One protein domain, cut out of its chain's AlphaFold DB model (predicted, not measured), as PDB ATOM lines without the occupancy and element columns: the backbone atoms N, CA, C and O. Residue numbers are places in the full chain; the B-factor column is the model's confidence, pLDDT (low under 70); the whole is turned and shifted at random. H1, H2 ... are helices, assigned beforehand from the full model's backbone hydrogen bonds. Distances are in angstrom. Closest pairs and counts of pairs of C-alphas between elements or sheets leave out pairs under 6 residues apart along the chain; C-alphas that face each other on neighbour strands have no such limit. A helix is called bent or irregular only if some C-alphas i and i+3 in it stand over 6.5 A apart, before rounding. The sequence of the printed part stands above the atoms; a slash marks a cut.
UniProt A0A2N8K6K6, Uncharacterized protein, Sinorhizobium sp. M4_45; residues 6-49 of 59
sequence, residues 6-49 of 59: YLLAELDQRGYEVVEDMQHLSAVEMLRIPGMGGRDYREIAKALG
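What this domain is: This is residues 6 to 49 of the 59 residues of an uncharacterized protein of Sinorhizobium sp. M4_45 (UniProt A0A2N8K6K6). Four short helices stand round a sparsely filled middle: the centres of H2, H3 and H4 make a triangle on one side, and H1 lies alone across from them. The link of residues 32 to 37, between H3 and H4, loops out toward H1's side and comes back. The printed part has 44 residues, 29 of them in four named helices in the order H1, H2, H3, H4, with no named strand; the class is all helix. The whole is compact, with a radius of gyration of the C-alphas of 9.3 A, and spans 24 by 18 by 15 A.

Where its parts are: Find C-alpha 6 at (-29.325, 31.204, -51.765); from there H1 runs through residues 6 to 13, 10.7 A from first to last C-alpha. H2 holds residues 19 to 24, begins at C-alpha 19 at (-40.028, 42.695, -48.082) and covers 10.4 A; it is irregular, with C-alphas 21 and 24 lying 7.3 A apart. Next comes H3, residues 27 to 31, 6.2 A long. H4, the longest helix, takes residues 38 to 47 over 14.2 A and ends at C-alpha 47 at (-40.008, 47.479, -53.155).

How they stand to each other: Look first at H1, which is apart from H2, H3 and H4. Further on, H2 and H3 are close but not clearly touching, their closest C-alphas being those of Met 22 and Met 30, 7.9 A apart. H2 and H4 are also close but not clearly touching: the closest C-alphas, of Val 19 and Ile 44, are 6.5 A apart, and the lines are about perpendicular at 84 degrees. H3 and H4 touch, with the closest C-alphas, of Leu 31 and Tyr 41, 6.8 A apart. In H1, H3 and H4 every O i to N i+4 pair is within hydrogen-bond range; in H2 it is 0 of 2, beside 2 of 3 O i to N i+3 pairs.

The domain as a whole: The two C-alphas farthest apart, of Gln 13 and Gly 49, are 24.2 A apart. The printed part has no cut. The links from H1 to H2 and from H2 to H3 are tight, and the one from H3 to H4 is short. The mean pLDDT of the printed part is 93.8, and no printed residue is under 70.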
ATOM      1  N   TYR A   6     -30.085  31.189 -53.019       94.25
ATOM      2  CA  TYR A   6     -29.325  31.204 -51.765       94.25
ATOM      3  C   TYR A   6     -29.732  32.357 -50.835       94.25
ATOM      4  O   TYR A   6     -29.893  32.157 -49.639       94.25
ATOM      5  N   LEU A   7     -29.936  33.558 -51.386       95.44
ATOM      6  CA  LEU A   7     -30.355  34.713 -50.594       95.44
ATOM      7  C   LEU A   7     -31.777  34.526 -50.054       95.44
ATOM      8  O   LEU A   7     -32.035  34.892 -48.918       95.44
ATOM      9  N   LEU A   8     -32.682  33.931 -50.835       94.50
ATOM     10  CA  LEU A   8     -34.028  33.612 -50.352       94.50
ATOM     11  C   LEU A   8     -33.986  32.652 -49.158       94.50
ATOM     12  O   LEU A   8     -34.672  32.899 -48.177       94.50
ATOM     13  N   ALA A   9     -33.143  31.618 -49.209       95.94
ATOM     14  CA  ALA A   9     -32.973  30.693 -48.090       95.94
ATOM     15  C   ALA A   9     -32.390  31.374 -46.836       95.94
ATOM     16  O   ALA A   9     -32.804  31.068 -45.725       95.94
ATOM     17  N   GLU A  10     -31.445  32.306 -46.999       96.56
ATOM     18  CA  GLU A  10     -30.890  33.083 -45.881       96.56
ATOM     19  C   GLU A  10     -31.933  34.030 -45.263       96.56
ATOM     20  O   GLU A  10     -31.974  34.190 -44.045       96.56
ATOM     21  N   LEU A  11     -32.772  34.666 -46.088       95.75
ATOM     22  CA  LEU A  11     -33.853  35.540 -45.625       95.75
ATOM     23  C   LEU A  11     -34.925  34.743 -44.867       95.75
ATOM     24  O   LEU A  11     -35.286  35.135 -43.761       95.75
ATOM     25  N   ASP A  12     -35.331  33.590 -45.399       95.25
ATOM     26  CA  ASP A  12     -36.268  32.655 -44.762       95.25
ATOM     27  C   ASP A  12     -35.758  32.179 -43.390       95.25
ATOM     28  O   ASP A  12     -36.447  32.304 -42.381       95.25
ATOM     29  N   GLN A  13     -34.486  31.771 -43.298       96.31
ATOM     30  CA  GLN A  13     -33.857  31.378 -42.027       96.31
ATOM     31  C   GLN A  13     -33.807  32.502 -40.983       96.31
ATOM     32  O   GLN A  13     -33.760  32.231 -39.782       96.31
ATOM     33  N   ARG A  14     -33.791  33.764 -41.423       94.75
ATOM     34  CA  ARG A  14     -33.824  34.949 -40.553       94.75
ATOM     35  C   ARG A  14     -35.246  35.391 -40.200       94.75
ATOM     36  O   ARG A  14     -35.387  36.308 -39.393       94.75
ATOM     37  N   GLY A  15     -36.268  34.757 -40.777       95.81
ATOM     38  CA  GLY A  15     -37.672  35.124 -40.600       95.81
ATOM     39  C   GLY A  15     -38.108  36.329 -41.434       95.81
ATOM     40  O   GLY A  15     -39.037  37.027 -41.041       95.81
ATOM     41  N   TYR A  16     -37.425  36.613 -42.546       95.62
ATOM     42  CA  TYR A  16     -37.833  37.626 -43.520       95.62
ATOM     43  C   TYR A  16     -38.535  36.939 -44.693       95.62
ATOM     44  O   TYR A  16     -37.896  36.563 -45.680       95.62
ATOM     45  N   GLU A  17     -39.846  36.761 -44.577       93.00
ATOM     46  CA  GLU A  17     -40.662  36.107 -45.604       93.00
ATOM     47  C   GLU A  17     -41.100  37.105 -46.681       93.00
ATOM     48  O   GLU A  17     -41.150  36.779 -47.873       93.00
ATOM     49  N   VAL A  18     -41.380  38.346 -46.270       93.75
ATOM     50  CA  VAL A  18     -41.788  39.438 -47.153       93.75
ATOM     51  C   VAL A  18     -40.846  40.633 -47.042       93.75
ATOM     52  O   VAL A  18     -40.021  40.755 -46.137       93.75
ATOM     53  N   VAL A  19     -40.930  41.540 -48.014       91.88
ATOM     54  CA  VAL A  19     -40.028  42.695 -48.082       91.88
ATOM     55  C   VAL A  19     -40.260  43.646 -46.902       91.88
ATOM     56  O   VAL A  19     -39.309  44.227 -46.379       91.88
ATOM     57  N   GLU A  20     -41.506  43.766 -46.457       94.12
ATOM     58  CA  GLU A  20     -41.961  44.591 -45.341       94.12
ATOM     59  C   GLU A  20     -41.314  44.186 -44.012       94.12
ATOM     60  O   GLU A  20     -41.009  45.060 -43.197       94.12
ATOM     61  N   ASP A  21     -40.987  42.901 -43.828       95.75
ATOM     62  CA  ASP A  21     -40.284  42.425 -42.633       95.75
ATOM     63  C   ASP A  21     -38.925  43.111 -42.483       95.75
ATOM     64  O   ASP A  21     -38.440  43.315 -41.378       95.75
ATOM     65  N   MET A  22     -38.322  43.551 -43.590       94.31
ATOM     66  CA  MET A  22     -37.025  44.223 -43.615       94.31
ATOM     67  C   MET A  22     -37.123  45.753 -43.484       94.31
ATOM     68  O   MET A  22     -36.099  46.442 -43.525       94.31
ATOM     69  N   GLN A  23     -38.321  46.325 -43.311       94.25
ATOM     70  CA  GLN A  23     -38.523  47.779 -43.233       94.25
ATOM     71  C   GLN A  23     -37.851  48.426 -42.007       94.25
ATOM     72  O   GLN A  23     -37.604  49.632 -42.004       94.25
ATOM     73  N   HIS A  24     -37.510  47.652 -40.981       94.12
ATOM     74  CA  HIS A  24     -36.767  48.147 -39.820       94.12
ATOM     75  C   HIS A  24     -35.242  48.140 -40.028       94.12
ATOM     76  O   HIS A  24     -34.528  48.808 -39.287       94.12
ATOM     77  N   LEU A  25     -34.736  47.422 -41.041       94.69
ATOM     78  CA  LEU A  25     -33.303  47.315 -41.310       94.69
ATOM     79  C   LEU A  25     -32.783  48.542 -42.059       94.69
ATOM     80  O   LEU A  25     -33.394  49.002 -43.029       94.69
ATOM     81  N   SER A  26     -31.607  49.024 -41.674       92.56
ATOM     82  CA  SER A  26     -30.825  49.994 -42.441       92.56
ATOM     83  C   SER A  26     -30.185  49.359 -43.683       92.56
ATOM     84  O   SER A  26     -30.009  48.143 -43.777       92.56
ATOM     85  N   ALA A  27     -29.758  50.189 -44.640       91.25
ATOM     86  CA  ALA A  27     -29.042  49.728 -45.835       91.25
ATOM     87  C   ALA A  27     -27.787  48.900 -45.497       91.25
ATOM     88  O   ALA A  27     -27.493  47.902 -46.155       91.25
ATOM     89  N   VAL A  28     -27.059  49.305 -44.451       92.31
ATOM     90  CA  VAL A  28     -25.834  48.634 -43.997       92.31
ATOM     91  C   VAL A  28     -26.149  47.258 -43.419       92.31
ATOM     92  O   VAL A  28     -25.430  46.303 -43.706       92.31
ATOM     93  N   GLU A  29     -27.221  47.132 -42.636       94.56
ATOM     94  CA  GLU A  29     -27.651  45.847 -42.076       94.56
ATOM     95  C   GLU A  29     -28.096  44.884 -43.174       94.56
ATOM     96  O   GLU A  29     -27.661  43.734 -43.183       94.56
ATOM     97  N   MET A  30     -28.869  45.366 -44.151       94.12
ATOM     98  CA  MET A  30     -29.290  44.552 -45.293       94.12
ATOM     99  C   MET A  30     -28.082  44.046 -46.090       94.12
ATOM    100  O   MET A  30     -27.989  42.856 -46.371       94.12
ATOM    101  N   LEU A  31     -27.118  44.918 -46.409       93.88
ATOM    102  CA  LEU A  31     -25.909  44.557 -47.164       93.88
ATOM    103  C   LEU A  31     -24.952  43.621 -46.406       93.88
ATOM    104  O   LEU A  31     -24.056  43.048 -47.024       93.88
ATOM    105  N   ARG A  32     -25.123  43.453 -45.089       95.50
ATOM    106  CA  ARG A  32     -24.379  42.468 -44.287       95.50
ATOM    107  C   ARG A  32     -25.014  41.077 -44.298       95.50
ATOM    108  O   ARG A  32     -24.383  40.140 -43.817       95.50
ATOM    109  N   ILE A  33     -26.227  40.926 -44.833       95.81
ATOM    110  CA  ILE A  33     -26.867  39.614 -44.976       95.81
ATOM    111  C   ILE A  33     -26.059  38.782 -45.991       95.81
ATOM    112  O   ILE A  33     -25.801  39.252 -47.103       95.81
ATOM    113  N   PRO A  34     -25.643  37.549 -45.647       95.88
ATOM    114  CA  PRO A  34     -24.946  36.660 -46.567       95.88
ATOM    115  C   PRO A  34     -25.703  36.489 -47.885       95.88
ATOM    116  O   PRO A  34     -26.908  36.266 -47.924       95.88
ATOM    117  N   GLY A  35     -24.985  36.613 -49.000       93.75
ATOM    118  CA  GLY A  35     -25.586  36.531 -50.333       93.75
ATOM    119  C   GLY A  35     -26.300  37.804 -50.806       93.75
ATOM    120  O   GLY A  35     -26.678  37.851 -51.978       93.75
ATOM    121  N   MET A  36     -26.424  38.841 -49.967       94.81
ATOM    122  CA  MET A  36     -26.985  40.135 -50.356       94.81
ATOM    123  C   MET A  36     -25.990  40.935 -51.198       94.81
ATOM    124  O   MET A  36     -24.995  41.463 -50.702       94.81
ATOM    125  N   GLY A  37     -26.267  41.064 -52.493       92.19
ATOM    126  CA  GLY A  37     -25.536  41.975 -53.366       92.19
ATOM    127  C   GLY A  37     -26.159  43.370 -53.411       92.19
ATOM    128  O   GLY A  37     -27.344  43.560 -53.150       92.19
ATOM    129  N   GLY A  38     -25.397  44.359 -53.885       91.38
ATOM    130  CA  GLY A  38     -25.931  45.709 -54.113       91.38
ATOM    131  C   GLY A  38     -27.096  45.753 -55.114       91.38
ATOM    132  O   GLY A  38     -27.947  46.631 -55.025       91.38
ATOM    133  N   ARG A  39     -27.166  44.805 -56.062       90.88
ATOM    134  CA  ARG A  39     -28.330  44.648 -56.950       90.88
ATOM    135  C   ARG A  39     -29.559  44.172 -56.179       90.88
ATOM    136  O   ARG A  39     -30.619  44.752 -56.365       90.88
ATOM    137  N   ASP A  40     -29.398  43.154 -55.342       93.00
ATOM    138  CA  ASP A  40     -30.482  42.579 -54.543       93.00
ATOM    139  C   ASP A  40     -31.036  43.630 -53.575       93.00
ATOM    140  O   ASP A  40     -32.237  43.884 -53.555       93.00
ATOM    141  N   TYR A  41     -30.145  44.357 -52.895       92.81
ATOM    142  CA  TYR A  41     -30.515  45.488 -52.051       92.81
ATOM    143  C   TYR A  41     -31.294  46.570 -52.816       92.81
ATOM    144  O   TYR A  41     -32.307  47.036 -52.309       92.81
ATOM    145  N   ARG A  42     -30.890  46.956 -54.038       91.88
ATOM    146  CA  ARG A  42     -31.649  47.941 -54.838       91.88
ATOM    147  C   ARG A  42     -33.070  47.488 -55.141       91.88
ATOM    148  O   ARG A  42     -33.977  48.314 -55.124       91.88
ATOM    149  N   GLU A  43     -33.252  46.210 -55.451       92.25
ATOM    150  CA  GLU A  43     -34.574  45.652 -55.730       92.25
ATOM    151  C   GLU A  43     -35.450  45.670 -54.467       92.25
ATOM    152  O   GLU A  43     -36.581  46.152 -54.527       92.25
ATOM    153  N   ILE A  44     -34.906  45.252 -53.315       92.69
ATOM    154  CA  ILE A  44     -35.623  45.289 -52.029       92.69
ATOM    155  C   ILE A  44     -35.927  46.735 -51.618       92.69
ATOM    156  O   ILE A  44     -37.054  47.055 -51.260       92.69
ATOM    157  N   ALA A  45     -34.950  47.639 -51.713       92.56
ATOM    158  CA  ALA A  45     -35.125  49.052 -51.390       92.56
ATOM    159  C   ALA A  45     -36.200  49.702 -52.271       92.56
ATOM    160  O   ALA A  45     -37.051  50.416 -51.751       92.56
ATOM    161  N   LYS A  46     -36.234  49.388 -53.573       91.50
ATOM    162  CA  LYS A  46     -37.295  49.853 -54.476       91.50
ATOM    163  C   LYS A  46     -38.670  49.328 -54.056       91.50
ATOM    164  O   LYS A  46     -39.631  50.090 -54.093       91.50
ATOM    165  N   ALA A  47     -38.765  48.059 -53.660       92.62
ATOM    166  CA  ALA A  47     -40.008  47.479 -53.155       92.62
ATOM    167  C   ALA A  47     -40.450  48.114 -51.820       92.62
ATOM    168  O   ALA A  47     -41.635  48.353 -51.632       92.62
ATOM    169  N   LEU A  48     -39.503  48.502 -50.960       92.19
ATOM    170  CA  LEU A  48     -39.742  49.276 -49.732       92.19
ATOM    171  C   LEU A  48     -40.033  50.770 -49.969       92.19
ATOM    172  O   LEU A  48     -40.204  51.512 -49.005       92.19
ATOM    173  N   GLY A  49     -40.016  51.250 -51.218       91.25
ATOM    174  CA  GLY A  49     -40.150  52.678 -51.529       91.25
ATOM    175  C   GLY A  49     -38.974  53.542 -51.049       91.25
ATOM    176  O   GLY A  49     -39.115  54.753 -50.906       91.25
TER     177      GLY A  49